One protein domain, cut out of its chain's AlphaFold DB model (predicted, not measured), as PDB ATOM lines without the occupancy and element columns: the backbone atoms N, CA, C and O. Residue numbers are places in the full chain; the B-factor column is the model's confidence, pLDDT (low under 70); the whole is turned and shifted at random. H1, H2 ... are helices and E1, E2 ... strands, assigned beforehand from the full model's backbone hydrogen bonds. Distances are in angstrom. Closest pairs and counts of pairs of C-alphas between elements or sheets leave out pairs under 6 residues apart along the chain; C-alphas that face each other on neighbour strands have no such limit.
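What this domain is: This is residues 14 to 225 of the 228 residues of an uncharacterized protein of Fervidobacterium sp (UniProt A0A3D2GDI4). Two sandwiches of strands are joined into one pile of four sheets: the long-stranded sheet E3 E2 E5 E6 covers the sheet E4 E1 E7 E8, whose other side is partly face to face with the smaller sandwich, made of E12 E9 E15 and E11 E10 E13 E14. The one helix, H1, packs on E6 near one end of the long sheet. The printed part has 212 residues, with elements in the order E1, H1, then E2 to E15; the class is mostly strand. The first sheet named and E11 E10 E13 E14 are antiparallel, the other two mixed. The whole is compact, with a radius of gyration of the C-alphas of 17.0 A and spans of 52 by 37 by 35 A.

Where its parts are: Find C-alpha 40 at (17.650, -21.732, -38.338); from there E2, residues 40 to 52, runs 36.7 A. E5, residues 86 to 98, runs 39.6 A, and E6, residues 107 to 119, runs 35.7 A and bends by 52 degrees at residue 115. E3, residues 55 to 61, completes this sheet with 20.4 A. The printed part begins with E1, residues 14 to 21, 21.6 A long, at C-alpha 14 (36.894, 4.408, -22.755). Look next for E4 at residues 77 to 82, E7 at 126 to 132 and E8 at 141 to 146. H1, residues 25 to 31, measures 9.8 A. Beyond E8, read E9 at residues 150 to 156, E10 at 162 to 166, E11 at 171 to 175, E12 at 186 to 192, E13 at 196 to 201, E14 at 207 to 211, and E15 at 220 to 224, which ends at C-alpha 224 (37.827, -13.700, -50.138).

How they stand to each other: Start at the sheet E3 E2 E5 E6, strongly twisted, where E2 and E3 form a hairpin with N 48 and O 59 at 2.8 A. Between the antiparallel neighbours E2 and E5, N 92 and O 47 are within hydrogen-bond range at 3.0 A, and in the hairpin of E5 and E6 look at N 93 and O 111, 2.8 A. H1 is on this sheet at a height over the sheet of 8.6 A, over E6 and along the strands, at 20 degrees to E6 on the local plane; the closest C-alphas, of Phe 27 and Val 109, are 6.2 A apart. Every O i to N i+4 pair of H1 is within hydrogen-bond range. The four sheets form a stack of sheets, face to face in turn. E4 E1 E7 E8 faces the first sheet at 9.1 A centre to centre, their strands at 32 degrees. In it E4 and E1 are antiparallel, with N 16 and O 77 at 2.8 A; E1 and E7 are parallel, with N 19 and O 129 at 2.9 A; E7 and E8 form a hairpin, with N 130 and O 143 at 2.8 A. Next comes E12 E9 E15, 9.7 A away, its strands at 45 degrees; the closest C-alphas of E1 and E12, of Asn 21 and Phe 189, are 6.0 A apart. Between the antiparallel neighbours E9 and E12, N 153 and O 189 are within hydrogen-bond range at 2.9 A, and between the parallel neighbours E9 and E15, N 223 and O 154 are within hydrogen-bond range at 2.8 A. Last is E11 E10 E13 E14, also 9.7 A from its neighbour sheet, with strands at 19 degrees. Look there at N 165 and O 172, 2.9 A, in the hairpin of E10 and E11, at N 164 and O 200, 2.9 A, between E10 and E13, and at N 199 and O 208, 2.9 A, in the hairpin of E13 and E14. H1 only grazes this sheet, with residues 25 to 28.

The domain as a whole: The C-alphas farthest apart, of Leu 103 and Asn 123, are 54.4 A from each other. The printed part has no cut. Its one long link, E3 to E4, has 15 residues, 62 to 76. Mean pLDDT of the printed part is 92.9; look for low confidence, under 70, at residues 101 to 104.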
ATOM      1  N   TYR A  14      36.506   5.713 -22.230       95.62
ATOM      2  CA  TYR A  14      36.894   4.408 -22.755       95.62
ATOM      3  C   TYR A  14      35.940   3.996 -23.879       95.62
ATOM      4  O   TYR A  14      34.732   4.205 -23.763       95.62
ATOM      5  N   VAL A  15      36.475   3.407 -24.948       96.75
ATOM      6  CA  VAL A  15      35.721   2.918 -26.111       96.75
ATOM      7  C   VAL A  15      35.927   1.414 -26.233       96.75
ATOM      8  O   VAL A  15      37.051   0.953 -26.444       96.75
ATOM      9  N   LEU A  16      34.853   0.642 -26.092       97.06
ATOM     10  CA  LEU A  16      34.889  -0.816 -26.138       97.06
ATOM     11  C   LEU A  16      34.238  -1.324 -27.424       97.06
ATOM     12  O   LEU A  16      33.072  -1.045 -27.705       97.06
ATOM     13  N   TYR A  17      34.999  -2.097 -28.190       96.56
ATOM     14  CA  TYR A  17      34.553  -2.766 -29.402       96.56
ATOM     15  C   TYR A  17      34.347  -4.249 -29.098       96.56
ATOM     16  O   TYR A  17      35.298  -5.034 -29.133       96.56
ATOM     17  N   THR A  18      33.117  -4.624 -28.753       96.56
ATOM     18  CA  THR A  18      32.799  -5.996 -28.343       96.56
ATOM     19  C   THR A  18      32.501  -6.887 -29.547       96.56
ATOM     20  O   THR A  18      31.599  -6.574 -30.320       96.56
ATOM     21  N   TYR A  19      33.218  -8.002 -29.679       97.12
ATOM     22  CA  TYR A  19      33.044  -9.010 -30.731       97.12
ATOM     23  C   TYR A  19      32.938 -10.415 -30.130       97.12
ATOM     24  O   TYR A  19      33.369 -10.661 -29.000       97.12
ATOM     25  N   VAL A  20      32.416 -11.351 -30.919       96.88
ATOM     26  CA  VAL A  20      32.415 -12.781 -30.605       96.88
ATOM     27  C   VAL A  20      33.335 -13.496 -31.583       96.88
ATOM     28  O   VAL A  20      33.175 -13.374 -32.792       96.88
ATOM     29  N   ASN A  21      34.291 -14.259 -31.066       96.44
ATOM     30  CA  ASN A  21      35.160 -15.114 -31.860       96.44
ATOM     31  C   ASN A  21      34.765 -16.571 -31.617       96.44
ATOM     32  O   ASN A  21      35.299 -17.218 -30.719       96.44
ATOM     33  N   GLY A  22      33.857 -17.088 -32.441       97.25
ATOM     34  CA  GLY A  22      33.496 -18.504 -32.447       97.25
ATOM     35  C   GLY A  22      32.126 -18.828 -31.848       97.25
ATOM     36  O   GLY A  22      31.503 -18.028 -31.152       97.25
ATOM     37  N   LEU A  23      31.646 -20.027 -32.167       97.44
ATOM     38  CA  LEU A  23      30.433 -20.635 -31.628       97.44
ATOM     39  C   LEU A  23      30.766 -21.509 -30.409       97.44
ATOM     40  O   LEU A  23      31.847 -22.104 -30.369       97.44
ATOM     41  N   PRO A  24      29.844 -21.652 -29.439       96.88
ATOM     42  CA  PRO A  24      30.015 -22.596 -28.342       96.88
ATOM     43  C   PRO A  24      30.201 -24.025 -28.862       96.88
ATOM     44  O   PRO A  24      29.549 -24.436 -29.825       96.88
ATOM     45  N   LYS A  25      31.057 -24.806 -28.195       95.94
ATOM     46  CA  LYS A  25      31.342 -26.194 -28.585       95.94
ATOM     47  C   LYS A  25      30.076 -27.047 -28.703       95.94
ATOM     48  O   LYS A  25      29.943 -27.792 -29.663       95.94
ATOM     49  N   GLU A  26      29.140 -26.896 -27.775       95.94
ATOM     50  CA  GLU A  26      27.879 -27.641 -27.783       95.94
ATOM     51  C   GLU A  26      27.035 -27.359 -29.038       95.94
ATOM     52  O   GLU A  26      26.505 -28.288 -29.642       95.94
ATOM     53  N   PHE A  27      27.003 -26.106 -29.512       95.94
ATOM     54  CA  PHE A  27      26.349 -25.762 -30.778       95.94
ATOM     55  C   PHE A  27      27.040 -26.441 -31.965       95.94
ATOM     56  O   PHE A  27      26.382 -26.911 -32.890       95.94
ATOM     57  N   ILE A  28      28.373 -26.497 -31.957       95.50
ATOM     58  CA  ILE A  28      29.165 -27.122 -33.027       95.50
ATOM     59  C   ILE A  28      28.954 -28.634 -33.048       95.50
ATOM     60  O   ILE A  28      28.783 -29.211 -34.118       95.50
ATOM     61  N   ASP A  29      28.939 -29.265 -31.878       95.31
ATOM     62  CA  ASP A  29      28.705 -30.700 -31.748       95.31
ATOM     63  C   ASP A  29      27.282 -31.059 -32.217       95.31
ATOM     64  O   ASP A  29      27.117 -32.018 -32.968       95.31
ATOM     65  N   TRP A  30      26.273 -30.251 -31.863       94.44
ATOM     66  CA  TRP A  30      24.893 -30.418 -32.336       94.44
ATOM     67  C   TRP A  30      24.741 -30.191 -33.846       94.44
ATOM     68  O   TRP A  30      24.081 -30.972 -34.530       94.44
ATOM     69  N   SER A  31      25.363 -29.136 -34.377       93.56
ATOM     70  CA  SER A  31      25.295 -28.785 -35.804       93.56
ATOM     71  C   SER A  31      26.179 -29.667 -36.691       93.56
ATOM     72  O   SER A  31      26.169 -29.528 -37.917       93.56
ATOM     73  N   SER A  32      26.942 -30.589 -36.099       91.88
ATOM     74  CA  SER A  32      27.796 -31.519 -36.826       91.88
ATOM     75  C   SER A  32      26.973 -32.382 -37.788       91.88
ATOM     76  O   SER A  32      26.037 -33.071 -37.391       91.88
ATOM     77  N   GLY A  33      27.334 -32.346 -39.072       88.31
ATOM     78  CA  GLY A  33      26.626 -33.061 -40.138       88.31
ATOM     79  C   GLY A  33      25.587 -32.229 -40.893       88.31
ATOM     80  O   GLY A  33      25.137 -32.679 -41.943       88.31
ATOM     81  N   TYR A  34      25.272 -31.015 -40.432       91.50
ATOM     82  CA  TYR A  34      24.388 -30.084 -41.133       91.50
ATOM     83  C   TYR A  34      25.178 -28.975 -41.831       91.50
ATOM     84  O   TYR A  34      26.188 -28.471 -41.325       91.50
ATOM     85  N   LYS A  35      24.688 -28.540 -42.989       92.12
ATOM     86  CA  LYS A  35      25.098 -27.274 -43.596       92.12
ATOM     87  C   LYS A  35      24.471 -26.120 -42.834       92.12
ATOM     88  O   LYS A  35      23.374 -26.228 -42.293       92.12
ATOM     89  N   PHE A  36      25.122 -24.962 -42.867       92.50
ATOM     90  CA  PHE A  36      24.568 -23.783 -42.206       92.50
ATOM     91  C   PHE A  36      23.217 -23.349 -42.798       92.50
ATOM     92  O   PHE A  36      22.357 -22.865 -42.072       92.50
ATOM     93  N   SER A  37      22.994 -23.577 -44.097       90.75
ATOM     94  CA  SER A  37      21.708 -23.317 -44.758       90.75
ATOM     95  C   SER A  37      20.551 -24.172 -44.233       90.75
ATOM     96  O   SER A  37      19.398 -23.848 -44.495       90.75
ATOM     97  N   GLU A  38      20.854 -25.273 -43.546       91.12
ATOM     98  CA  GLU A  38      19.877 -26.180 -42.938       91.12
ATOM     99  C   GLU A  38      19.597 -25.812 -41.476       91.12
ATOM    100  O   GLU A  38      18.801 -26.478 -40.832       91.12
ATOM    101  N   ILE A  39      20.245 -24.774 -40.938       92.00
ATOM    102  CA  ILE A  39      20.109 -24.355 -39.543       92.00
ATOM    103  C   ILE A  39      19.399 -23.009 -39.483       92.00
ATOM    104  O   ILE A  39      19.847 -22.006 -40.046       92.00
ATOM    105  N   GLN A  40      18.316 -22.962 -38.719       91.94
ATOM    106  CA  GLN A  40      17.650 -21.732 -38.338       91.94
ATOM    107  C   GLN A  40      18.048 -21.357 -36.915       91.94
ATOM    108  O   GLN A  40      17.782 -22.102 -35.980       91.94
ATOM    109  N   ILE A  41      18.647 -20.176 -36.754       92.56
ATOM    110  CA  ILE A  41      18.864 -19.568 -35.438       92.56
ATOM    111  C   ILE A  41      17.618 -18.755 -35.105       92.56
ATOM    112  O   ILE A  41      17.307 -17.770 -35.782       92.56
ATOM    113  N   THR A  42      16.891 -19.206 -34.100       91.38
ATOM    114  CA  THR A  42      15.586 -18.696 -33.660       91.38
ATOM    115  C   THR A  42      15.732 -17.678 -32.540       91.38
ATOM    116  O   THR A  42      14.939 -16.737 -32.464       91.38
ATOM    117  N   TYR A  43      16.783 -17.806 -31.728       92.88
ATOM    118  CA  TYR A  43      17.086 -16.876 -30.650       92.88
ATOM    119  C   TYR A  43      18.593 -16.659 -30.492       92.88
ATOM    120  O   TYR A  43      19.408 -17.563 -30.679       92.88
ATOM    121  N   LEU A  44      18.960 -15.429 -30.144       94.69
ATOM    122  CA  LEU A  44      20.319 -15.031 -29.807       94.69
ATOM    123  C   LEU A  44      20.250 -13.990 -28.692       94.69
ATOM    124  O   LEU A  44      19.552 -12.984 -28.836       94.69
ATOM    125  N   ASP A  45      21.005 -14.207 -27.621       96.00
ATOM    126  CA  ASP A  45      21.143 -13.248 -26.528       96.00
ATOM    127  C   ASP A  45      22.560 -13.277 -25.955       96.00
ATOM    128  O   ASP A  45      23.047 -14.304 -25.474       96.00
ATOM    129  N   ILE A  46      23.238 -12.133 -26.047       96.25
ATOM    130  CA  ILE A  46      24.612 -11.948 -25.581       96.25
ATOM    131  C   ILE A  46      24.691 -10.718 -24.676       96.25
ATOM    132  O   ILE A  46      25.148  -9.654 -25.115       96.25
ATOM    133  N   PRO A  47      24.216 -10.814 -23.424       96.56
ATOM    134  CA  PRO A  47      24.423  -9.770 -22.438       96.56
ATOM    135  C   PRO A  47      25.889  -9.759 -21.999       96.56
ATOM    136  O   PRO A  47      26.442 -10.784 -21.601       96.56
ATOM    137  N   VAL A  48      26.512  -8.584 -22.031       97.12
ATOM    138  CA  VAL A  48      27.873  -8.336 -21.551       97.12
ATOM    139  C   VAL A  48      27.836  -7.155 -20.595       97.12
ATOM    140  O   VAL A  48      27.333  -6.084 -20.933       97.12
ATOM    141  N   ASN A  49      28.388  -7.341 -19.403       97.56
ATOM    142  CA  ASN A  49      28.478  -6.313 -18.377       97.56
ATOM    143  C   ASN A  49      29.928  -5.873 -18.206       97.56
ATOM    144  O   ASN A  49      30.842  -6.699 -18.196       97.56
ATOM    145  N   PHE A  50      30.120  -4.573 -18.021       95.69
ATOM    146  CA  PHE A  50      31.418  -3.932 -17.866       95.69
ATOM    147  C   PHE A  50      31.420  -3.095 -16.597       95.69
ATOM    148  O   PHE A  50      30.451  -2.395 -16.296       95.69
ATOM    149  N   LYS A  51      32.554  -3.084 -15.907       96.88
ATOM    150  CA  LYS A  51      32.864  -2.078 -14.898       96.88
ATOM    151  C   LYS A  51      34.307  -1.613 -15.054       96.88
ATOM    152  O   LYS A  51      35.230  -2.424 -15.002       96.88
ATOM    153  N   ILE A  52      34.490  -0.309 -15.232       95.75
ATOM    154  CA  ILE A  52      35.795   0.358 -15.306       95.75
ATOM    155  C   ILE A  52      35.790   1.447 -14.240       95.75
ATOM    156  O   ILE A  52      34.946   2.339 -14.281       95.75
ATOM    157  N   SER A  53      36.720   1.364 -13.285       92.50
ATOM    158  CA  SER A  53      36.731   2.234 -12.102       92.50
ATOM    159  C   SER A  53      35.365   2.214 -11.378       92.50
ATOM    160  O   SER A  53      34.918   1.156 -10.917       92.50
ATOM    161  N   ASP A  54      34.699   3.361 -11.278       90.12
ATOM    162  CA  ASP A  54      33.393   3.570 -10.660       90.12
ATOM    163  C   ASP A  54      32.212   3.447 -11.638       90.12
ATOM    164  O   ASP A  54      31.069   3.333 -11.193       90.12
ATOM    165  N   ALA A  55      32.462   3.411 -12.949       93.75
ATOM    166  CA  ALA A  55      31.413   3.309 -13.955       93.75
ATOM    167  C   ALA A  55      31.071   1.850 -14.277       93.75
ATOM    168  O   ALA A  55      31.949   1.043 -14.592       93.75
ATOM    169  N   SER A  56      29.774   1.545 -14.271       93.81
ATOM    170  CA  SER A  56      29.215   0.273 -14.736       93.81
ATOM    171  C   SER A  56      28.364   0.507 -15.979       93.81
ATOM    172  O   SER A  56      27.621   1.486 -16.048       93.81
ATOM    173  N   ASN A  57      28.455  -0.391 -16.953       93.31
ATOM    174  CA  ASN A  57      27.649  -0.359 -18.170       93.31
ATOM    175  C   ASN A  57      27.321  -1.791 -18.621       93.31
ATOM    176  O   ASN A  57      27.980  -2.740 -18.195       93.31
ATOM    177  N   GLY A  58      26.327  -1.953 -19.487       92.06
ATOM    178  CA  GLY A  58      25.944  -3.243 -20.045       92.06
ATOM    179  C   GLY A  58      25.468  -3.101 -21.482       92.06
ATOM    180  O   GLY A  58      24.855  -2.100 -21.851       92.06
ATOM    181  N   ILE A  59      25.764  -4.110 -22.290       93.25
ATOM    182  CA  ILE A  59      25.248  -4.246 -23.647       93.25
ATOM    183  C   ILE A  59      24.582  -5.600 -23.808       93.25
ATOM    184  O   ILE A  59      24.952  -6.559 -23.140       93.25
ATOM    185  N   THR A  60      23.657  -5.684 -24.748       92.56
ATOM    186  CA  THR A  60      23.052  -6.941 -25.179       92.56
ATOM    187  C   THR A  60      23.050  -6.979 -26.697       92.56
ATOM    188  O   THR A  60      22.521  -6.060 -27.328       92.56
ATOM    189  N   GLY A  61      23.660  -8.015 -27.273       89.38
ATOM    190  CA  GLY A  61      23.530  -8.331 -28.694       89.38
ATOM    191  C   GLY A  61      22.526  -9.449 -28.913       89.38
ATOM    192  O   GLY A  61      22.606 -10.482 -28.261       89.38
ATOM    193  N   SER A  62      21.597  -9.244 -29.841       90.00
ATOM    194  CA  SER A  62      20.528 -10.206 -30.137       90.00
ATOM    195  C   SER A  62      20.269 -10.404 -31.630       90.00
ATOM    196  O   SER A  62      19.394 -11.171 -32.028       90.00
ATOM    197  N   ASN A  63      21.029  -9.723 -32.493       89.31
ATOM    198  CA  ASN A  63      20.851  -9.820 -33.935       89.31
ATOM    199  C   ASN A  63      21.841 -10.816 -34.549       89.31
ATOM    200  O   ASN A  63      23.031 -10.529 -34.686       89.31
ATOM    201  N   VAL A  64      21.317 -11.960 -34.990       88.88
ATOM    202  CA  VAL A  64      22.073 -13.038 -35.650       88.88
ATOM    203  C   VAL A  64      22.870 -12.543 -36.853       88.88
ATOM    204  O   VAL A  64      23.984 -13.013 -37.079       88.88
ATOM    205  N   GLN A  65      22.346 -11.572 -37.609       88.94
ATOM    206  CA  GLN A  65      23.054 -11.019 -38.764       88.94
ATOM    207  C   GLN A  65      24.369 -10.353 -38.366       88.94
ATOM    208  O   GLN A  65      25.274 -10.335 -39.190       88.94
ATOM    209  N   TYR A  66      24.488  -9.841 -37.137       88.12
ATOM    210  CA  TYR A  66      25.650  -9.097 -36.647       88.12
ATOM    211  C   TYR A  66      26.560  -9.890 -35.708       88.12
ATOM    212  O   TYR A  66      27.677  -9.437 -35.479       88.12
ATOM    213  N   LEU A  67      26.141 -11.077 -35.238       89.94
ATOM    214  CA  LEU A  67      26.886 -11.911 -34.279       89.94
ATOM    215  C   LEU A  67      28.380 -12.022 -34.612       89.94
ATOM    216  O   LEU A  67      29.228 -11.816 -33.746       89.94
ATOM    217  N   PHE A  68      28.686 -12.292 -35.882       93.81
ATOM    218  CA  PHE A  68      30.055 -12.280 -36.386       93.81
ATOM    219  C   PHE A  68      30.314 -11.179 -37.408       93.81
ATOM    220  O   PHE A  68      31.456 -10.968 -37.762       93.81
ATOM    221  N   ASN A  69      29.314 -10.457 -37.910       85.25
ATOM    222  CA  ASN A  69      29.533  -9.436 -38.946       85.25
ATOM    223  C   ASN A  69      30.000  -8.078 -38.419       85.25
ATOM    224  O   ASN A  69      30.256  -7.171 -39.210       85.25
ATOM    225  N   GLY A  70      30.093  -7.903 -37.106       82.94
ATOM    226  CA  GLY A  70      30.486  -6.630 -36.538       82.94
ATOM    227  C   GLY A  70      30.486  -6.638 -35.022       82.94
ATOM    228  O   GLY A  70      30.589  -7.676 -34.374       82.94
ATOM    229  N   ILE A  71      30.388  -5.435 -34.468       81.56
ATOM    230  CA  ILE A  71      30.295  -5.223 -33.028       81.56
ATOM    231  C   ILE A  71      28.945  -5.769 -32.548       81.56
ATOM    232  O   ILE A  71      27.925  -5.514 -33.183       81.56
ATOM    233  N   VAL A  72      28.927  -6.442 -31.396       76.75
ATOM    234  CA  VAL A  72      27.746  -7.104 -30.797       76.75
ATOM    235  C   VAL A  72      26.497  -6.201 -30.718       76.75
ATOM    236  O   VAL A  72      25.379  -6.697 -30.820       76.75
ATOM    237  N   GLN A  73      26.668  -4.879 -30.583       75.94
ATOM    238  CA  GLN A  73      25.589  -3.875 -30.559       75.94
ATOM    239  C   GLN A  73      25.564  -2.921 -31.768       75.94
ATOM    240  O   GLN A  73      24.943  -1.862 -31.708       75.94
ATOM    241  N   ASN A  74      26.246  -3.250 -32.867       76.12
ATOM    242  CA  ASN A  74      26.435  -2.420 -34.072       76.12
ATOM    243  C   ASN A  74      27.230  -1.120 -33.858       76.12
ATOM    244  O   ASN A  74      27.781  -0.578 -34.813       76.12
ATOM    245  N   THR A  75      27.339  -0.632 -32.622       85.19
ATOM    246  CA  THR A  75      28.139   0.534 -32.238       85.19
ATOM    247  C   THR A  75      29.059   0.217 -31.059       85.19
ATOM    248  O   THR A  75      28.689  -0.603 -30.214       85.19
ATOM    249  N   PRO A  76      30.228   0.875 -30.946       90.94
ATOM    250  CA  PRO A  76      31.090   0.747 -29.774       90.94
ATOM    251  C   PRO A  76      30.402   1.245 -28.499       90.94
ATOM    252  O   PRO A  76      29.567   2.153 -28.542       90.94
ATOM    253  N   THR A  77      30.797   0.702 -27.351       93.50
ATOM    254  CA  THR A  77      30.340   1.172 -26.039       93.50
ATOM    255  C   THR A  77      31.272   2.259 -25.523       93.50
ATOM    256  O   THR A  77      32.479   2.052 -25.433       93.50
ATOM    257  N   TYR A  78      30.714   3.404 -25.135       93.69
ATOM    258  CA  TYR A  78      31.469   4.525 -24.577       93.69
ATOM    259  C   TYR A  78      31.251   4.593 -23.061       93.69
ATOM    260  O   TYR A  78      30.112   4.675 -22.604       93.69
ATOM    261  N   ILE A  79      32.331   4.567 -22.277       93.38
ATOM    262  CA  ILE A  79      32.283   4.596 -20.807       93.38
ATOM    263  C   ILE A  79      33.087   5.807 -20.304       93.38
ATOM    264  O   ILE A  79      34.318   5.742 -20.250       93.38
ATOM    265  N   PRO A  80      32.425   6.931 -19.967       92.38
ATOM    266  CA  PRO A  80      33.079   8.078 -19.346       92.38
ATOM    267  C   PRO A  80      33.325   7.806 -17.855       92.38
ATOM    268  O   PRO A  80      32.384   7.622 -17.088       92.38
ATOM    269  N   THR A  81      34.588   7.769 -17.436       93.31
ATOM    270  CA  THR A  81      34.995   7.485 -16.047       93.31
ATOM    271  C   THR A  81      36.405   8.023 -15.774       93.31
ATOM    272  O   THR A  81      36.987   8.719 -16.599       93.31
ATOM    273  N   THR A  82      36.967   7.764 -14.601       91.88
ATOM    274  CA  THR A  82      38.354   8.093 -14.263       91.88
ATOM    275  C   THR A  82      39.332   7.060 -14.828       91.88
ATOM    276  O   THR A  82      38.956   5.963 -15.235       91.88
ATOM    277  N   GLN A  83      40.616   7.420 -14.884       92.81
ATOM    278  CA  GLN A  83      41.671   6.510 -15.328       92.81
ATOM    279  C   GLN A  83      41.688   5.227 -14.479       92.81
ATOM    280  O   GLN A  83      41.774   5.287 -13.255       92.81
ATOM    281  N   ALA A  84      41.669   4.076 -15.145       92.81
ATOM    282  CA  ALA A  84      41.685   2.755 -14.532       92.81
ATOM    283  C   ALA A  84      42.837   1.906 -15.080       92.81
ATOM    284  O   ALA A  84      43.286   2.100 -16.207       92.81
ATOM    285  N   THR A  85      43.285   0.939 -14.284       95.88
ATOM    286  CA  THR A  85      44.262  -0.091 -14.686       95.88
ATOM    287  C   THR A  85      43.614  -1.458 -14.889       95.88
ATOM    288  O   THR A  85      44.289  -2.422 -15.248       95.88
ATOM    289  N   THR A  86      42.313  -1.574 -14.622       97.12
ATOM    290  CA  THR A  86      41.559  -2.818 -14.756       97.12
ATOM    291  C   THR A  86      40.165  -2.575 -15.319       97.12
ATOM    292  O   THR A  86      39.586  -1.496 -15.180       97.12
ATOM    293  N   ILE A  87      39.624  -3.623 -15.930       97.31
ATOM    294  CA  ILE A  87      38.227  -3.749 -16.328       97.31
ATOM    295  C   ILE A  87      37.668  -5.044 -15.735       97.31
ATOM    296  O   ILE A  87      38.332  -6.085 -15.751       97.31
ATOM    297  N   VAL A  88      36.458  -4.978 -15.186       97.94
ATOM    298  CA  VAL A  88      35.708  -6.139 -14.696       97.94
ATOM    299  C   VAL A  88      34.604  -6.457 -15.695       97.94
ATOM    300  O   VAL A  88      33.897  -5.553 -16.140       97.94
ATOM    301  N   LEU A  89      34.487  -7.727 -16.075       97.62
ATOM    302  CA  LEU A  89      33.659  -8.187 -17.190       97.62
ATOM    303  C   LEU A  89      32.906  -9.456 -16.817       97.62
ATOM    304  O   LEU A  89      33.471 -10.332 -16.165       97.62
ATOM    305  N   SER A  90      31.676  -9.591 -17.288       98.06
ATOM    306  CA  SER A  90      30.958 -10.868 -17.343       98.06
ATOM    307  C   SER A  90      30.085 -10.905 -18.586       98.06
ATOM    308  O   SER A  90      29.702  -9.857 -19.110       98.06
ATOM    309  N   ALA A  91      29.776 -12.103 -19.067       97.94
ATOM    310  CA  ALA A  91      28.904 -12.268 -20.219       97.94
ATOM    311  C   ALA A  91      28.132 -13.583 -20.157       97.94
ATOM    312  O   ALA A  91      28.572 -14.549 -19.533       97.94
ATOM    313  N   THR A  92      27.019 -13.631 -20.871       97.62
ATOM    314  CA  THR A  92      26.373 -14.882 -21.269       97.62
ATOM    315  C   THR A  92      26.300 -14.893 -22.784       97.62
ATOM    316  O   THR A  92      26.159 -13.843 -23.398       97.62
ATOM    317  N   TYR A  93      26.424 -16.064 -23.390       97.00
ATOM    318  CA  TYR A  93      26.208 -16.267 -24.812       97.00
ATOM    319  C   TYR A  93      25.211 -17.403 -24.974       97.00
ATOM    320  O   TYR A  93      25.564 -18.570 -24.806       97.00
ATOM    321  N   ARG A  94      23.969 -17.039 -25.290       96.88
ATOM    322  CA  ARG A  94      22.893 -17.976 -25.584       96.88
ATOM    323  C   ARG A  94      22.542 -17.944 -27.063       96.88
ATOM    324  O   ARG A  94      22.374 -16.870 -27.641       96.88
ATOM    325  N   ILE A  95      22.419 -19.124 -27.650       96.38
ATOM    326  CA  ILE A  95      21.967 -19.334 -29.018       96.38
ATOM    327  C   ILE A  95      20.995 -20.506 -29.027       96.38
ATOM    328  O   ILE A  95      21.330 -21.595 -28.557       96.38
ATOM    329  N   ASP A  96      19.819 -20.274 -29.600       94.81
ATOM    330  CA  ASP A  96      18.819 -21.316 -29.779       94.81
ATOM    331  C   ASP A  96      18.624 -21.553 -31.283       94.81
ATOM    332  O   ASP A  96      18.628 -20.602 -32.084       94.81
ATOM    333  N   ALA A  97      18.552 -22.820 -31.691       93.94
ATOM    334  CA  ALA A  97      18.496 -23.185 -33.103       93.94
ATOM    335  C   ALA A  97      17.756 -24.497 -33.385       93.94
ATOM    336  O   ALA A  97      17.644 -25.377 -32.536       93.94
ATOM    337  N   ALA A  98      17.298 -24.651 -34.626       92.00
ATOM    338  CA  ALA A  98      16.635 -25.852 -35.131       92.00
ATOM    339  C   ALA A  98      17.049 -26.148 -36.583       92.00
ATOM    340  O   ALA A  98      17.565 -25.270 -37.275       92.00
ATOM    341  N   THR A  99      16.820 -27.379 -37.052       87.19
ATOM    342  CA  THR A  99      17.108 -27.801 -38.440       87.19
ATOM    343  C   THR A  99      15.873 -27.866 -39.353       87.19
ATOM    344  O   THR A  99      16.002 -27.968 -40.569       87.19
ATOM    345  N   ASP A 100      14.665 -27.773 -38.786       73.25
ATOM    346  CA  ASP A 100      13.391 -27.682 -39.511       73.25
ATOM    347  C   ASP A 100      12.407 -26.814 -38.709       73.25
ATOM    348  O   ASP A 100      12.267 -26.967 -37.496       73.25
ATOM    349  N   THR A 101      11.707 -25.918 -39.404       59.56
ATOM    350  CA  THR A 101      10.707 -24.978 -38.875       59.56
ATOM    351  C   THR A 101       9.456 -25.617 -38.256       59.56
ATOM    352  O   THR A 101       8.726 -24.911 -37.564       59.56
ATOM    353  N   ILE A 102       9.146 -26.896 -38.527       57.25
ATOM    354  CA  ILE A 102       7.797 -27.438 -38.246       57.25
ATOM    355  C   ILE A 102       7.755 -28.452 -37.086       57.25
ATOM    356  O   ILE A 102       6.746 -28.500 -36.383       57.25
ATOM    357  N   LEU A 103       8.796 -29.268 -36.859       55.50
ATOM    358  CA  LEU A 103       8.712 -30.413 -35.922       55.50
ATOM    359  C   LEU A 103       9.988 -30.743 -35.123       55.50
ATOM    360  O   LEU A 103       9.930 -31.613 -34.250       55.50
ATOM    361  N   ALA A 104      11.132 -30.113 -35.401       63.44
ATOM    362  CA  ALA A 104      12.374 -30.437 -34.700       63.44
ATOM    363  C   ALA A 104      12.441 -29.720 -33.337       63.44
ATOM    364  O   ALA A 104      12.122 -28.531 -33.270       63.44
ATOM    365  N   PRO A 105      12.856 -30.401 -32.250       72.06
ATOM    366  CA  PRO A 105      13.115 -29.725 -30.989       72.06
ATOM    367  C   PRO A 105      14.266 -28.733 -31.172       72.06
ATOM    368  O   PRO A 105      15.307 -29.067 -31.740       72.06
ATOM    369  N   GLU A 106      14.051 -27.518 -30.685       85.25
ATOM    370  CA  GLU A 106      15.070 -26.480 -30.620       85.25
ATOM    371  C   GLU A 106      16.182 -26.918 -29.660       85.25
ATOM    372  O   GLU A 106      15.911 -27.427 -28.568       85.25
ATOM    373  N   VAL A 107      17.437 -26.753 -30.075       91.75
ATOM    374  CA  VAL A 107      18.572 -26.841 -29.162       91.75
ATOM    375  C   VAL A 107      18.754 -25.477 -28.513       91.75
ATOM    376  O   VAL A 107      18.837 -24.473 -29.214       91.75
ATOM    377  N   GLU A 108      18.824 -25.439 -27.187       94.75
ATOM    378  CA  GLU A 108      19.237 -24.259 -26.430       94.75
ATOM    379  C   GLU A 108      20.681 -24.476 -25.991       94.75
ATOM    380  O   GLU A 108      20.974 -25.412 -25.246       94.75
ATOM    381  N   VAL A 109      21.587 -23.617 -26.452       96.56
ATOM    382  CA  VAL A 109      22.996 -23.651 -26.060       96.56
ATOM    383  C   VAL A 109      23.326 -22.366 -25.329       96.56
ATOM    384  O   VAL A 109      23.132 -21.271 -25.855       96.56
ATOM    385  N   SER A 110      23.872 -22.491 -24.121       96.19
ATOM    386  CA  SER A 110      24.244 -21.348 -23.293       96.19
ATOM    387  C   SER A 110      25.646 -21.512 -22.725       96.19
ATOM    388  O   SER A 110      25.981 -22.520 -22.107       96.19
ATOM    389  N   LEU A 111      26.473 -20.490 -22.918       97.00
ATOM    390  CA  LEU A 111      27.822 -20.394 -22.384       97.00
ATOM    391  C   LEU A 111      27.905 -19.200 -21.434       97.00
ATOM    392  O   LEU A 111      27.636 -18.063 -21.822       97.00
ATOM    393  N   SER A 112      28.315 -19.448 -20.191       97.00
ATOM    394  CA  SER A 112      28.515 -18.388 -19.202       97.00
ATOM    395  C   SER A 112      29.989 -18.030 -19.064       97.00
ATOM    396  O   SER A 112      30.837 -18.895 -18.844       97.00
ATOM    397  N   PHE A 113      30.276 -16.734 -19.127       97.50
ATOM    398  CA  PHE A 113      31.557 -16.156 -18.757       97.50
ATOM    399  C   PHE A 113      31.408 -15.547 -17.358       97.50
ATOM    400  O   PHE A 113      30.846 -14.450 -17.223       97.50
ATOM    401  N   PRO A 114      31.884 -16.238 -16.302       96.25
ATOM    402  CA  PRO A 114      31.798 -15.717 -14.943       96.25
ATOM    403  C   PRO A 114      32.565 -14.401 -14.831       96.25
ATOM    404  O   PRO A 114      33.400 -14.089 -15.675       96.25
ATOM    405  N   GLN A 115      32.303 -13.630 -13.773       97.38
ATOM    406  CA  GLN A 115      32.967 -12.346 -13.582       97.38
ATOM    407  C   GLN A 115      34.493 -12.499 -13.561       97.38
ATOM    408  O   GLN A 115      35.044 -13.238 -12.744       97.38
ATOM    409  N   GLN A 116      35.172 -11.740 -14.415       96.69
ATOM    410  CA  GLN A 116      36.624 -11.725 -14.527       96.69
ATOM    411  C   GLN A 116      37.165 -10.307 -14.404       96.69
ATOM    412  O   GLN A 116      36.508  -9.344 -14.789       96.69
ATOM    413  N   THR A 117      38.393 -10.179 -13.905       97.69
ATOM    414  CA  THR A 117      39.134  -8.911 -13.899       97.69
ATOM    415  C   THR A 117      40.292  -9.016 -14.879       97.69
ATOM    416  O   THR A 117      41.096  -9.943 -14.785       97.69
ATOM    417  N   LYS A 118      40.389  -8.072 -15.815       97.50
ATOM    418  CA  LYS A 118      41.473  -7.991 -16.801       97.50
ATOM    419  C   LYS A 118      42.252  -6.699 -16.585       97.50
ATOM    420  O   LYS A 118      41.671  -5.667 -16.255       97.50
ATOM    421  N   SER A 119      43.570  -6.772 -16.744       97.00
ATOM    422  CA  SER A 119      44.428  -5.583 -16.704       97.00
ATOM    423  C   SER A 119      44.316  -4.822 -18.021       97.00
ATOM    424  O   SER A 119      44.221  -5.447 -19.075       97.00
ATOM    425  N   ILE A 120      44.349  -3.494 -17.957       96.62
ATOM    426  CA  ILE A 120      44.339  -2.598 -19.120       96.62
ATOM    427  C   ILE A 120      45.412  -1.519 -18.948       96.62
ATOM    428  O   ILE A 120      45.730  -1.140 -17.817       96.62
ATOM    429  N   ASP A 121      45.985  -1.030 -20.050       94.25
ATOM    430  CA  ASP A 121      46.935   0.082 -19.988       94.25
ATOM    431  C   ASP A 121      46.175   1.375 -19.669       94.25
ATOM    432  O   ASP A 121      45.363   1.830 -20.474       94.25
ATOM    433  N   PRO A 122      46.441   2.038 -18.534       90.75
ATOM    434  CA  PRO A 122      45.726   3.255 -18.196       90.75
ATOM    435  C   PRO A 122      45.805   4.341 -19.277       90.75
ATOM    436  O   PRO A 122      44.919   5.190 -19.306       90.75
ATOM    437  N   ASN A 123      46.822   4.339 -20.146       92.00
ATOM    438  CA  ASN A 123      47.040   5.316 -21.219       92.00
ATOM    439  C   ASN A 123      46.308   4.998 -22.529       92.00
ATOM    440  O   ASN A 123      46.244   5.865 -23.400       92.00
ATOM    441  N   VAL A 124      45.731   3.807 -22.666       94.38
ATOM    442  CA  VAL A 124      44.942   3.410 -23.837       94.38
ATOM    443  C   VAL A 124      43.460   3.677 -23.569       94.38
ATOM    444  O   VAL A 124      42.941   3.386 -22.490       94.38
ATOM    445  N   GLN A 125      42.770   4.247 -24.561       93.69
ATOM    446  CA  GLN A 125      41.345   4.597 -24.472       93.69
ATOM    447  C   GLN A 125      40.433   3.624 -25.223       93.69
ATOM    448  O   GLN A 125      39.271   3.487 -24.859       93.69
ATOM    449  N   ALA A 126      40.938   2.945 -26.252       96.38
ATOM    450  CA  ALA A 126      40.149   2.057 -27.096       96.38
ATOM    451  C   ALA A 126      40.603   0.603 -26.937       96.38
ATOM    452  O   ALA A 126      41.802   0.318 -26.985       96.38
ATOM    453  N   TYR A 127      39.641  -0.308 -26.798       97.69
ATOM    454  CA  TYR A 127      39.892  -1.731 -26.583       97.69
ATOM    455  C   TYR A 127      38.964  -2.597 -27.421       97.69
ATOM    456  O   TYR A 127      37.776  -2.301 -27.558       97.69
ATOM    457  N   TYR A 128      39.487  -3.717 -27.906       97.56
ATOM    458  CA  TYR A 128      38.658  -4.847 -28.298       97.56
ATOM    459  C   TYR A 128      38.294  -5.664 -27.058       97.56
ATOM    460  O   TYR A 128      39.167  -5.998 -26.254       97.56
ATOM    461  N   VAL A 129      37.014  -6.012 -26.931       97.44
ATOM    462  CA  VAL A 129      36.525  -6.995 -25.957       97.44
ATOM    463  C   VAL A 129      36.041  -8.205 -26.742       97.44
ATOM    464  O   VAL A 129      35.072  -8.115 -27.488       97.44
ATOM    465  N   LEU A 130      36.735  -9.329 -26.626       97.38
ATOM    466  CA  LEU A 130      36.455 -10.522 -27.416       97.38
ATOM    467  C   LEU A 130      35.887 -11.600 -26.507       97.38
ATOM    468  O   LEU A 130      36.569 -12.031 -25.576       97.38
ATOM    469  N   LEU A 131      34.674 -12.067 -26.798       97.38
ATOM    470  CA  LEU A 131      34.235 -13.373 -26.316       97.38
ATOM    471  C   LEU A 131      34.994 -14.419 -27.147       97.38
ATOM    472  O   LEU A 131      34.612 -14.718 -28.277       97.38
ATOM    473  N   ASP A 132      36.136 -14.875 -26.633       97.12
ATOM    474  CA  ASP A 132      37.052 -15.817 -27.284       97.12
ATOM    475  C   ASP A 132      36.551 -17.238 -27.024       97.12
ATOM    476  O   ASP A 132      36.728 -17.769 -25.929       97.12
ATOM    477  N   VAL A 133      35.891 -17.841 -28.016       97.62
ATOM    478  CA  VAL A 133      35.185 -19.127 -27.894       97.62
ATOM    479  C   VAL A 133      35.797 -20.165 -28.841       97.62
ATOM    480  O   VAL A 133      35.211 -20.497 -29.876       97.62
ATOM    481  N   PRO A 134      37.003 -20.681 -28.540       96.81
ATOM    482  CA  PRO A 134      37.539 -21.814 -29.274       96.81
ATOM    483  C   PRO A 134      36.728 -23.075 -28.945       96.81
ATOM    484  O   PRO A 134      36.361 -23.307 -27.793       96.81
ATOM    485  N   TYR A 135      36.476 -23.917 -29.944       95.12
ATOM    486  CA  TYR A 135      35.839 -25.222 -29.736       95.12
ATOM    487  C   TYR A 135      36.852 -26.352 -29.531       95.12
ATOM    488  O   TYR A 135      36.492 -27.433 -29.067       95.12
ATOM    489  N   GLU A 136      38.118 -26.092 -29.855       93.94
ATOM    490  CA  GLU A 136      39.251 -26.981 -29.630       93.94
ATOM    491  C   GLU A 136      40.493 -26.145 -29.296       93.94
ATOM    492  O   GLU A 136      40.647 -25.022 -29.789       93.94
ATOM    493  N   GLY A 137      41.378 -26.681 -28.449       88.38
ATOM    494  CA  GLY A 137      42.670 -26.052 -28.156       88.38
ATOM    495  C   GLY A 137      42.670 -24.960 -27.079       88.38
ATOM    496  O   GLY A 137      43.684 -24.297 -26.853       88.38
ATOM    497  N   GLY A 138      41.552 -24.754 -26.380       89.44
ATOM    498  CA  GLY A 138      41.453 -23.777 -25.298       89.44
ATOM    499  C   GLY A 138      40.112 -23.813 -24.571       89.44
ATOM    500  O   GLY A 138      39.189 -24.506 -24.985       89.44
ATOM    501  N   GLN A 139      40.028 -23.062 -23.475       91.75
ATOM    502  CA  GLN A 139      38.772 -22.769 -22.783       91.75
ATOM    503  C   GLN A 139      38.253 -21.406 -23.238       91.75
ATOM    504  O   GLN A 139      39.053 -20.526 -23.565       91.75
ATOM    505  N   ALA A 140      36.931 -21.241 -23.236       95.62
ATOM    506  CA  ALA A 140      36.320 -19.959 -23.549       95.62
ATOM    507  C   ALA A 140      36.706 -18.899 -22.506       95.62
ATOM    508  O   ALA A 140      36.718 -19.168 -21.303       95.62
ATOM    509  N   ASP A 141      37.028 -17.694 -22.969       96.44
ATOM    510  CA  ASP A 141      37.466 -16.585 -22.123       96.44
ATOM    511  C   ASP A 141      36.987 -15.237 -22.677       96.44
ATOM    512  O   ASP A 141      36.656 -15.117 -23.855       96.44
ATOM    513  N   ILE A 142      36.980 -14.195 -21.843       97.38
ATOM    514  CA  ILE A 142      36.852 -12.816 -22.323       97.38
ATOM    515  C   ILE A 142      38.256 -12.229 -22.457       97.38
ATOM    516  O   ILE A 142      38.941 -11.990 -21.459       97.38
ATOM    517  N   LYS A 143      38.697 -11.959 -23.686       96.44
ATOM    518  CA  LYS A 143      39.961 -11.255 -23.940       96.44
ATOM    519  C   LYS A 143      39.725  -9.754 -24.041       96.44
ATOM    520  O   LYS A 143      38.759  -9.305 -24.647       96.44
ATOM    521  N   VAL A 144      40.657  -8.983 -23.487       97.62
ATOM    522  CA  VAL A 144      40.711  -7.527 -23.645       97.62
ATOM    523  C   VAL A 144      42.040  -7.188 -24.288       97.62
ATOM    524  O   VAL A 144      43.093  -7.530 -23.751       97.62
ATOM    525  N   LEU A 145      41.984  -6.553 -25.451       96.62
ATOM    526  CA  LEU A 145      43.159  -6.151 -26.212       96.62
ATOM    527  C   LEU A 145      43.107  -4.646 -26.421       96.62
ATOM    528  O   LEU A 145      42.049  -4.112 -26.754       96.62
ATOM    529  N   ASP A 146      44.247  -3.972 -26.289       96.25
ATOM    530  CA  ASP A 146      44.378  -2.603 -26.790       96.25
ATOM    531  C   ASP A 146      43.954  -2.584 -28.261       96.25
ATOM    532  O   ASP A 146      44.284  -3.502 -29.018       96.25
ATOM    533  N   TYR A 147      43.252  -1.540 -28.692       95.31
ATOM    534  CA  TYR A 147      42.759  -1.463 -30.068       95.31
ATOM    535  C   TYR A 147      43.890  -1.602 -31.101       95.31
ATOM    536  O   TYR A 147      43.761  -2.325 -32.082       95.31
ATOM    537  N   SER A 148      45.060  -1.020 -30.826       94.75
ATOM    538  CA  SER A 148      46.239  -1.135 -31.695       94.75
ATOM    539  C   SER A 148      46.815  -2.551 -31.793       94.75
ATOM    540  O   SER A 148      47.590  -2.820 -32.706       94.75
ATOM    541  N   LYS A 149      46.456  -3.465 -30.883       95.38
ATOM    542  CA  LYS A 149      46.906  -4.867 -30.873       95.38
ATOM    543  C   LYS A 149      45.927  -5.816 -31.562       95.38
ATOM    544  O   LYS A 149      46.294  -6.965 -31.803       95.38
ATOM    545  N   GLY A 150      44.712  -5.371 -31.876       95.50
ATOM    546  CA  GLY A 150      43.759  -6.151 -32.660       95.50
ATOM    547  C   GLY A 150      43.912  -5.922 -34.163       95.50
ATOM    548  O   GLY A 150      44.422  -4.889 -34.603       95.50
ATOM    549  N   TYR A 151      43.467  -6.896 -34.951       96.81
ATOM    550  CA  TYR A 151      43.379  -6.820 -36.408       96.81
ATOM    551  C   TYR A 151      42.165  -7.605 -36.888       96.81
ATOM    552  O   TYR A 151      41.949  -8.731 -36.442       96.81
ATOM    553  N   ARG A 152      41.359  -7.045 -37.786       97.00
ATOM    554  CA  ARG A 152      40.122  -7.698 -38.235       97.00
ATOM    555  C   ARG A 152      40.327  -8.407 -39.568       97.00
ATOM    556  O   ARG A 152      40.766  -7.803 -40.539       97.00
ATOM    557  N   PHE A 153      39.953  -9.678 -39.641       97.56
ATOM    558  CA  PHE A 153      39.775 -10.361 -40.919       97.56
ATOM    559  C   PHE A 153      38.298 -10.340 -41.290       97.56
ATOM    560  O   PHE A 153      37.481 -10.927 -40.583       97.56
ATOM    561  N   VAL A 154      37.965  -9.675 -42.397       96.69
ATOM    562  CA  VAL A 154      36.625  -9.696 -42.996       96.69
ATOM    563  C   VAL A 154      36.596 -10.832 -44.011       96.69
ATOM    564  O   VAL A 154      37.111 -10.718 -45.125       96.69
ATOM    565  N   ILE A 155      36.052 -11.968 -43.600       97.31
ATOM    566  CA  ILE A 155      36.059 -13.222 -44.349       97.31
ATOM    567  C   ILE A 155      34.812 -13.261 -45.219       97.31
ATOM    568  O   ILE A 155      33.704 -13.217 -44.693       97.31
ATOM    569  N   LYS A 156      34.984 -13.350 -46.540       95.81
ATOM    570  CA  LYS A 156      33.890 -13.356 -47.519       95.81
ATOM    571  C   LYS A 156      33.754 -14.718 -48.183       95.81
ATOM    572  O   LYS A 156      34.746 -15.307 -48.620       95.81
ATOM    573  N   THR A 157      32.516 -15.174 -48.317       95.81
ATOM    574  CA  THR A 157      32.139 -16.415 -49.004       95.81
ATOM    575  C   THR A 157      31.117 -16.129 -50.110       95.81
ATOM    576  O   THR A 157      30.697 -14.994 -50.331       95.81
ATOM    577  N   ASP A 158      30.765 -17.146 -50.886       93.19
ATOM    578  CA  ASP A 158      29.760 -17.105 -51.957       93.19
ATOM    579  C   ASP A 158      28.335 -17.304 -51.413       93.19
ATOM    580  O   ASP A 158      27.393 -16.606 -51.808       93.19
ATOM    581  N   ILE A 159      28.194 -18.216 -50.453       93.94
ATOM    582  CA  ILE A 159      26.956 -18.515 -49.728       93.94
ATOM    583  C   ILE A 159      27.169 -18.411 -48.213       93.94
ATOM    584  O   ILE A 159      28.305 -18.439 -47.735       93.94
ATOM    585  N   GLU A 160      26.072 -18.248 -47.470       94.88
ATOM    586  CA  GLU A 160      26.095 -18.335 -46.009       94.88
ATOM    587  C   GLU A 160      26.472 -19.761 -45.611       94.88
ATOM    588  O   GLU A 160      25.771 -20.713 -45.948       94.88
ATOM    589  N   LYS A 161      27.603 -19.901 -44.932       95.69
ATOM    590  CA  LYS A 161      28.199 -21.191 -44.591       95.69
ATOM    591  C   LYS A 161      29.026 -21.100 -43.323       95.69
ATOM    592  O   LYS A 161      29.386 -20.008 -42.874       95.69
ATOM    593  N   PHE A 162      29.376 -22.263 -42.792       97.25
ATOM    594  CA  PHE A 162      30.370 -22.382 -41.738       97.25
ATOM    595  C   PHE A 162      31.786 -22.128 -42.260       97.25
ATOM    596  O   PHE A 162      32.145 -22.574 -43.351       97.25
ATOM    597  N   ILE A 163      32.589 -21.447 -41.446       97.81
ATOM    598  CA  ILE A 163      34.024 -21.261 -41.660       97.81
ATOM    599  C   ILE A 163      34.786 -21.603 -40.383       97.81
ATOM    600  O   ILE A 163      34.304 -21.368 -39.269       97.81
ATOM    601  N   THR A 164      35.995 -22.125 -40.541       97.88
ATOM    602  CA  THR A 164      36.911 -22.398 -39.440       97.88
ATOM    603  C   THR A 164      38.082 -21.432 -39.521       97.88
ATOM    604  O   THR A 164      38.693 -21.274 -40.575       97.88
ATOM    605  N   VAL A 165      38.415 -20.805 -38.396       98.25
ATOM    606  CA  VAL A 165      39.660 -20.045 -38.225       98.25
ATOM    607  C   VAL A 165      40.510 -20.774 -37.198       98.25
ATOM    608  O   VAL A 165      39.997 -21.190 -36.161       98.25
ATOM    609  N   THR A 166      41.800 -20.939 -37.463       97.31
ATOM    610  CA  THR A 166      42.733 -21.533 -36.503       97.31
ATOM    611  C   THR A 166      44.061 -20.794 -36.485       97.31
ATOM    612  O   THR A 166      44.523 -20.331 -37.523       97.31
ATOM    613  N   ASP A 167      44.667 -20.681 -35.307       92.56
ATOM    614  CA  ASP A 167      46.062 -20.254 -35.132       92.56
ATOM    615  C   ASP A 167      47.005 -21.454 -34.920       92.56
ATOM    616  O   ASP A 167      48.041 -21.324 -34.277       92.56
ATOM    617  N   GLU A 168      46.603 -22.634 -35.417       86.56
ATOM    618  CA  GLU A 168      47.201 -23.965 -35.203       86.56
ATOM    619  C   GLU A 168      47.005 -24.530 -33.791       86.56
ATOM    620  O   GLU A 168      46.935 -25.749 -33.621       86.56
ATOM    621  N   THR A 169      46.867 -23.671 -32.778       92.25
ATOM    622  CA  THR A 169      46.668 -24.101 -31.388       92.25
ATOM    623  C   THR A 169      45.210 -24.112 -30.980       92.25
ATOM    624  O   THR A 169      44.810 -24.984 -30.220       92.25
ATOM    625  N   ARG A 170      44.417 -23.164 -31.482       96.19
ATOM    626  CA  ARG A 170      42.998 -22.977 -31.186       96.19
ATOM    627  C   ARG A 170      42.194 -23.033 -32.465       96.19
ATOM    628  O   ARG A 170      42.631 -22.533 -33.501       96.19
ATOM    629  N   TYR A 171      40.996 -23.594 -32.376       97.56
ATOM    630  CA  TYR A 171      40.072 -23.686 -33.499       97.56
ATOM    631  C   TYR A 171      38.774 -22.979 -33.157       97.56
ATOM    632  O   TYR A 171      38.160 -23.223 -32.119       97.56
ATOM    633  N   TYR A 172      38.349 -22.118 -34.066       98.12
ATOM    634  CA  TYR A 172      37.150 -21.311 -33.957       98.12
ATOM    635  C   TYR A 172      36.222 -21.678 -35.103       98.12
ATOM    636  O   TYR A 172      36.658 -21.762 -36.251       98.12
ATOM    637  N   ARG A 173      34.940 -21.889 -34.804       97.69
ATOM    638  CA  ARG A 173      33.904 -22.072 -35.823       97.69
ATOM    639  C   ARG A 173      33.034 -20.830 -35.848       97.69
ATOM    640  O   ARG A 173      32.467 -20.476 -34.823       97.69
ATOM    641  N   LEU A 174      32.922 -20.198 -37.004       97.56
ATOM    642  CA  LEU A 174      32.013 -19.083 -37.245       97.56
ATOM    643  C   LEU A 174      31.073 -19.458 -38.391       97.56
ATOM    644  O   LEU A 174      31.273 -20.464 -39.076       97.56
ATOM    645  N   PHE A 175      30.063 -18.631 -38.620       96.50
ATOM    646  CA  PHE A 175      29.271 -18.678 -39.840       96.50
ATOM    647  C   PHE A 175      29.275 -17.314 -40.519       96.50
ATOM    648  O   PHE A 175      29.406 -16.277 -39.867       96.50
ATOM    649  N   THR A 176      29.098 -17.322 -41.833       96.25
ATOM    650  CA  THR A 176      28.923 -16.109 -42.630       96.25
ATOM    651  C   THR A 176      27.442 -15.755 -42.755       96.25
ATOM    652  O   THR A 176      26.591 -16.632 -42.912       96.25
ATOM    653  N   LYS A 177      27.119 -14.461 -42.693       94.44
ATOM    654  CA  LYS A 177      25.766 -13.920 -42.911       94.44
ATOM    655  C   LYS A 177      25.804 -12.740 -43.867       94.44
ATOM    656  O   LYS A 177      26.782 -11.992 -43.888       94.44
ATOM    657  N   ARG A 178      24.738 -12.544 -44.641       92.31
ATOM    658  CA  ARG A 178      24.544 -11.323 -45.437       92.31
ATOM    659  C   ARG A 178      23.946 -10.217 -44.565       92.31
ATOM    660  O   ARG A 178      22.931 -10.434 -43.911       92.31
ATOM    661  N   LEU A 179      24.559  -9.031 -44.584       86.81
ATOM    662  CA  LEU A 179      23.986  -7.821 -43.973       86.81
ATOM    663  C   LEU A 179      23.010  -7.120 -44.923       86.81
ATOM    664  O   LEU A 179      21.933  -6.692 -44.516       86.81
ATOM    665  N   SER A 180      23.377  -7.031 -46.203       84.81
ATOM    666  CA  SER A 180      22.526  -6.529 -47.277       84.81
ATOM    667  C   SER A 180      22.427  -7.563 -48.402       84.81
ATOM    668  O   SER A 180      23.299  -8.420 -48.555       84.81
ATOM    669  N   SER A 181      21.364  -7.504 -49.207       77.06
ATOM    670  CA  SER A 181      21.170  -8.431 -50.331       77.06
ATOM    671  C   SER A 181      22.196  -8.253 -51.455       77.06
ATOM    672  O   SER A 181      22.393  -9.180 -52.240       77.06
ATOM    673  N   SER A 182      22.842  -7.085 -51.532       74.44
ATOM    674  CA  SER A 182      23.898  -6.766 -52.497       74.44
ATOM    675  C   SER A 182      25.294  -7.212 -52.060       74.44
ATOM    676  O   SER A 182      26.196  -7.251 -52.896       74.44
ATOM    677  N   ASP A 183      25.481  -7.553 -50.784       83.62
ATOM    678  CA  ASP A 183      26.780  -7.959 -50.256       83.62
ATOM    679  C   ASP A 183      27.003  -9.470 -50.364       83.62
ATOM    680  O   ASP A 183      26.077 -10.290 -50.321       83.62
ATOM    681  N   LYS A 184      28.280  -9.852 -50.448       91.94
ATOM    682  CA  LYS A 184      28.676 -11.240 -50.210       91.94
ATOM    683  C   LYS A 184      28.408 -11.597 -48.738       91.94
ATOM    684  O   LYS A 184      28.633 -10.753 -47.869       91.94
ATOM    685  N   PRO A 185      27.974 -12.834 -48.437       95.62
ATOM    686  CA  PRO A 185      28.012 -13.346 -47.074       95.62
ATOM    687  C   PRO A 185      29.404 -13.158 -46.483       95.62
ATOM    688  O   PRO A 185      30.409 -13.435 -47.145       95.62
ATOM    689  N   GLN A 186      29.456 -12.680 -45.247       96.00
ATOM    690  CA  GLN A 186      30.727 -12.447 -44.587       96.00
ATOM    691  C   GLN A 186      30.648 -12.715 -43.087       96.00
ATOM    692  O   GLN A 186      29.574 -12.960 -42.535       96.00
ATOM    693  N   CYS A 187      31.812 -12.733 -42.453       96.94
ATOM    694  CA  CYS A 187      31.973 -12.640 -41.012       96.94
ATOM    695  C   CYS A 187      33.300 -11.944 -40.695       96.94
ATOM    696  O   CYS A 187      34.217 -11.902 -41.513       96.94
ATOM    697  N   VAL A 188      33.415 -11.423 -39.488       97.25
ATOM    698  CA  VAL A 188      34.588 -10.768 -38.929       97.25
ATOM    699  C   VAL A 188      35.175 -11.683 -37.866       97.25
ATOM    700  O   VAL A 188      34.483 -12.117 -36.950       97.25
ATOM    701  N   PHE A 189      36.470 -11.944 -37.979       97.75
ATOM    702  CA  PHE A 189      37.262 -12.552 -36.920       97.75
ATOM    703  C   PHE A 189      38.279 -11.526 -36.426       97.75
ATOM    704  O   PHE A 189      39.039 -10.973 -37.228       97.75
ATOM    705  N   VAL A 190      38.297 -11.250 -35.121       97.56
ATOM    706  CA  VAL A 190      39.275 -10.321 -34.538       97.56
ATOM    707  C   VAL A 190      40.494 -11.104 -34.069       97.56
ATOM    708  O   VAL A 190      40.434 -11.868 -33.109       97.56
ATOM    709  N   ALA A 191      41.608 -10.897 -34.752       96.25
ATOM    710  CA  ALA A 191      42.895 -11.506 -34.481       96.25
ATOM    711  C   ALA A 191      43.782 -10.621 -33.596       96.25
ATOM    712  O   ALA A 191      43.611  -9.402 -33.521       96.25
ATOM    713  N   GLU A 192      44.783 -11.237 -32.970       94.56
ATOM    714  CA  GLU A 192      45.889 -10.520 -32.335       94.56
ATOM    715  C   GLU A 192      46.969 -10.226 -33.386       94.56
ATOM    716  O   GLU A 192      47.360 -11.109 -34.158       94.56
ATOM    717  N   ARG A 193      47.473  -8.990 -33.422       93.88
ATOM    718  CA  ARG A 193      48.552  -8.602 -34.337       93.88
ATOM    719  C   ARG A 193      49.829  -9.398 -34.099       93.88
ATOM    720  O   ARG A 193      50.157  -9.771 -32.977       93.88
ATOM    721  N   GLY A 194      50.575  -9.607 -35.179       89.62
ATOM    722  CA  GLY A 194      51.797 -10.406 -35.198       89.62
ATOM    723  C   GLY A 194      51.553 -11.916 -35.268       89.62
ATOM    724  O   GLY A 194      52.521 -12.668 -35.333       89.62
ATOM    725  N   LYS A 195      50.292 -12.371 -35.280       92.94
ATOM    726  CA  LYS A 195      49.938 -13.784 -35.454       92.94
ATOM    727  C   LYS A 195      49.506 -14.103 -36.883       92.94
ATOM    728  O   LYS A 195      49.034 -13.231 -37.628       92.94
ATOM    729  N   SER A 196      49.660 -15.377 -37.223       95.81
ATOM    730  CA  SER A 196      49.155 -15.992 -38.446       95.81
ATOM    731  C   SER A 196      47.968 -16.885 -38.124       95.81
ATOM    732  O   SER A 196      47.883 -17.450 -37.036       95.81
ATOM    733  N   TYR A 197      47.062 -16.993 -39.086       97.81
ATOM    734  CA  TYR A 197      45.845 -17.775 -38.986       97.81
ATOM    735  C   TYR A 197      45.598 -18.507 -40.299       97.81
ATOM    736  O   TYR A 197      45.885 -17.986 -41.379       97.81
ATOM    737  N   THR A 198      44.999 -19.681 -40.203       98.06
ATOM    738  CA  THR A 198      44.463 -20.428 -41.337       98.06
ATOM    739  C   THR A 198      42.951 -20.304 -41.314       98.06
ATOM    740  O   THR A 198      42.311 -20.590 -40.302       98.06
ATOM    741  N   ILE A 199      42.380 -19.855 -42.428       98.00
ATOM    742  CA  ILE A 199      40.937 -19.702 -42.606       98.00
ATOM    743  C   ILE A 199      40.481 -20.737 -43.623       98.00
ATOM    744  O   ILE A 199      41.019 -20.779 -44.727       98.00
ATOM    745  N   ILE A 200      39.500 -21.551 -43.250       97.06
ATOM    746  CA  ILE A 200      39.039 -22.712 -44.008       97.06
ATOM    747  C   ILE A 200      37.543 -22.561 -44.276       97.06
ATOM    748  O   ILE A 200      36.753 -22.350 -43.355       97.06
ATOM    749  N   ASP A 201      37.154 -22.694 -45.540       94.62
ATOM    750  CA  ASP A 201      35.772 -22.938 -45.940       94.62
ATOM    751  C   ASP A 201      35.426 -24.406 -45.646       94.62
ATOM    752  O   ASP A 201      35.997 -25.312 -46.250       94.62
ATOM    753  N   ASN A 202      34.500 -24.663 -44.721       92.00
ATOM    754  CA  ASN A 202      34.187 -26.029 -44.291       92.00
ATOM    755  C   ASN A 202      33.433 -26.859 -45.341       92.00
ATOM    756  O   ASN A 202      33.346 -28.074 -45.178       92.00
ATOM    757  N   GLU A 203      32.886 -26.240 -46.390       90.38
ATOM    758  CA  GLU A 203      32.183 -26.949 -47.463       90.38
ATOM    759  C   GLU A 203      33.104 -27.259 -48.643       90.38
ATOM    760  O   GLU A 203      33.111 -28.382 -49.143       90.38
ATOM    761  N   THR A 204      33.885 -26.275 -49.098       89.38
ATOM    762  CA  THR A 204      34.775 -26.448 -50.262       89.38
ATOM    763  C   THR A 204      36.183 -26.895 -49.887       89.38
ATOM    764  O   THR A 204      36.945 -27.308 -50.760       89.38
ATOM    765  N   LEU A 205      36.535 -26.802 -48.601       89.75
ATOM    766  CA  LEU A 205      37.881 -27.009 -48.062       89.75
ATOM    767  C   LEU A 205      38.933 -26.061 -48.657       89.75
ATOM    768  O   LEU A 205      40.132 -26.288 -48.489       89.75
ATOM    769  N   ASN A 206      38.506 -24.977 -49.317       92.75
ATOM    770  CA  ASN A 206      39.421 -23.914 -49.701       92.75
ATOM    771  C   ASN A 206      39.991 -23.269 -48.435       92.75
ATOM    772  O   ASN A 206      39.243 -22.911 -47.521       92.75
ATOM    773  N   GLN A 207      41.309 -23.108 -48.390       94.69
ATOM    774  CA  GLN A 207      42.001 -22.570 -47.229       94.69
ATOM    775  C   GLN A 207      42.933 -21.429 -47.615       94.69
ATOM    776  O   GLN A 207      43.621 -21.477 -48.635       94.69
ATOM    777  N   LYS A 208      42.991 -20.408 -46.762       96.75
ATOM    778  CA  LYS A 208      43.921 -19.287 -46.895       96.75
ATOM    779  C   LYS A 208      44.695 -19.093 -45.608       96.75
ATOM    780  O   LYS A 208      44.112 -18.886 -44.547       96.75
ATOM    781  N   ASN A 209      46.016 -19.099 -45.742       96.50
ATOM    782  CA  ASN A 209      46.914 -18.678 -44.680       96.50
ATOM    783  C   ASN A 209      47.023 -17.157 -44.735       96.50
ATOM    784  O   ASN A 209      47.364 -16.579 -45.771       96.50
ATOM    785  N   VAL A 210      46.707 -16.505 -43.627       95.75
ATOM    786  CA  VAL A 210      46.734 -15.055 -43.499       95.75
ATOM    787  C   VAL A 210      47.597 -14.658 -42.317       95.75
ATOM    788  O   VAL A 210      47.601 -15.303 -41.275       95.75
ATOM    789  N   THR A 211      48.315 -13.557 -42.475       94.69
ATOM    790  CA  THR A 211      49.086 -12.946 -41.397       94.69
ATOM    791  C   THR A 211      48.522 -11.562 -41.146       94.69
ATOM    792  O   THR A 211      48.147 -10.850 -42.084       94.69
ATOM    793  N   THR A 212      48.407 -11.215 -39.872       93.94
ATOM    794  CA  THR A 212      48.005  -9.874 -39.451       93.94
ATOM    795  C   THR A 212      49.077  -8.856 -39.830       93.94
ATOM    796  O   THR A 212      50.274  -9.147 -39.774       93.94
ATOM    797  N   SER A 213      48.656  -7.656 -40.224       90.62
ATOM    798  CA  SER A 213      49.607  -6.600 -40.562       90.62
ATOM    799  C   SER A 213      50.323  -6.092 -39.305       90.62
ATOM    800  O   SER A 213      49.661  -5.838 -38.288       90.62
ATOM    801  N   PRO A 214      51.658  -5.916 -39.338       87.56
ATOM    802  CA  PRO A 214      52.370  -5.243 -38.259       87.56
ATOM    803  C   PRO A 214      52.089  -3.731 -38.241       87.56
ATOM    804  O   PRO A 214      52.324  -3.091 -37.217       87.56
ATOM    805  N   ASP A 215      51.584  -3.159 -39.343       87.81
ATOM    806  CA  ASP A 215      51.235  -1.744 -39.436       87.81
ATOM    807  C   ASP A 215      49.944  -1.454 -38.662       87.81
ATOM    808  O   ASP A 215      48.857  -1.908 -39.024       87.81
ATOM    809  N   GLN A 216      50.067  -0.673 -37.588       86.81
ATOM    810  CA  GLN A 216      48.949  -0.304 -36.717       86.81
ATOM    811  C   GLN A 216      47.909   0.593 -37.402       86.81
ATOM    812  O   GLN A 216      46.807   0.721 -36.871       86.81
ATOM    813  N   SER A 217      48.228   1.193 -38.553       87.00
ATOM    814  CA  SER A 217      47.277   1.978 -39.346       87.00
ATOM    815  C   SER A 217      46.334   1.118 -40.192       87.00
ATOM    816  O   SER A 217      45.236   1.559 -40.528       87.00
ATOM    817  N   GLU A 218      46.711  -0.127 -40.497       90.25
ATOM    818  CA  GLU A 218      45.836  -1.077 -41.182       90.25
ATOM    819  C   GLU A 218      44.958  -1.794 -40.159       90.25
ATOM    820  O   GLU A 218      45.439  -2.651 -39.423       90.25
ATOM    821  N   GLU A 219      43.673  -1.465 -40.078       90.94
ATOM    822  CA  GLU A 219      42.768  -2.040 -39.067       90.94
ATOM    823  C   GLU A 219      42.176  -3.397 -39.466       90.94
ATOM    824  O   GLU A 219      41.755  -4.181 -38.607       90.94
ATOM    825  N   GLU A 220      42.104  -3.669 -40.769       94.56
ATOM    826  CA  GLU A 220      41.435  -4.847 -41.297       94.56
ATOM    827  C   GLU A 220      42.002  -5.324 -42.635       94.56
ATOM    828  O   GLU A 220      42.679  -4.590 -43.356       94.56
ATOM    829  N   LYS A 221      41.676  -6.573 -42.973       95.12
ATOM    830  CA  LYS A 221      41.921  -7.176 -44.282       95.12
ATOM    831  C   LYS A 221      40.739  -8.015 -44.716       95.12
ATOM    832  O   LYS A 221      40.254  -8.864 -43.967       95.12
ATOM    833  N   GLU A 222      40.349  -7.843 -45.971       95.56
ATOM    834  CA  GLU A 222      39.401  -8.742 -46.611       95.56
ATOM    835  C   GLU A 222      40.075 -10.057 -47.019       95.56
ATOM    836  O   GLU A 222      41.152 -10.077 -47.625       95.56
ATOM    837  N   VAL A 223      39.414 -11.170 -46.714       96.12
ATOM    838  CA  VAL A 223      39.826 -12.520 -47.100       96.12
ATOM    839  C   VAL A 223      38.694 -13.143 -47.905       96.12
ATOM    840  O   VAL A 223      37.713 -13.631 -47.352       96.12
ATOM    841  N   ASP A 224      38.814 -13.107 -49.232       94.75
ATOM    842  CA  ASP A 224      37.827 -13.700 -50.138       94.75
ATOM    843  C   ASP A 224      38.154 -15.182 -50.388       94.75
ATOM    844  O   ASP A 224      39.120 -15.499 -51.096       94.75
ATOM    845  N   LEU A 225      37.352 -16.078 -49.803       94.50
ATOM    846  CA  LEU A 225      37.469 -17.536 -49.949       94.50
ATOM    847  C   LEU A 225      36.818 -18.063 -51.236       94.50
ATOM    848  O   LEU A 225      36.973 -19.235 -51.563       94.50
TER     849      LEU A 225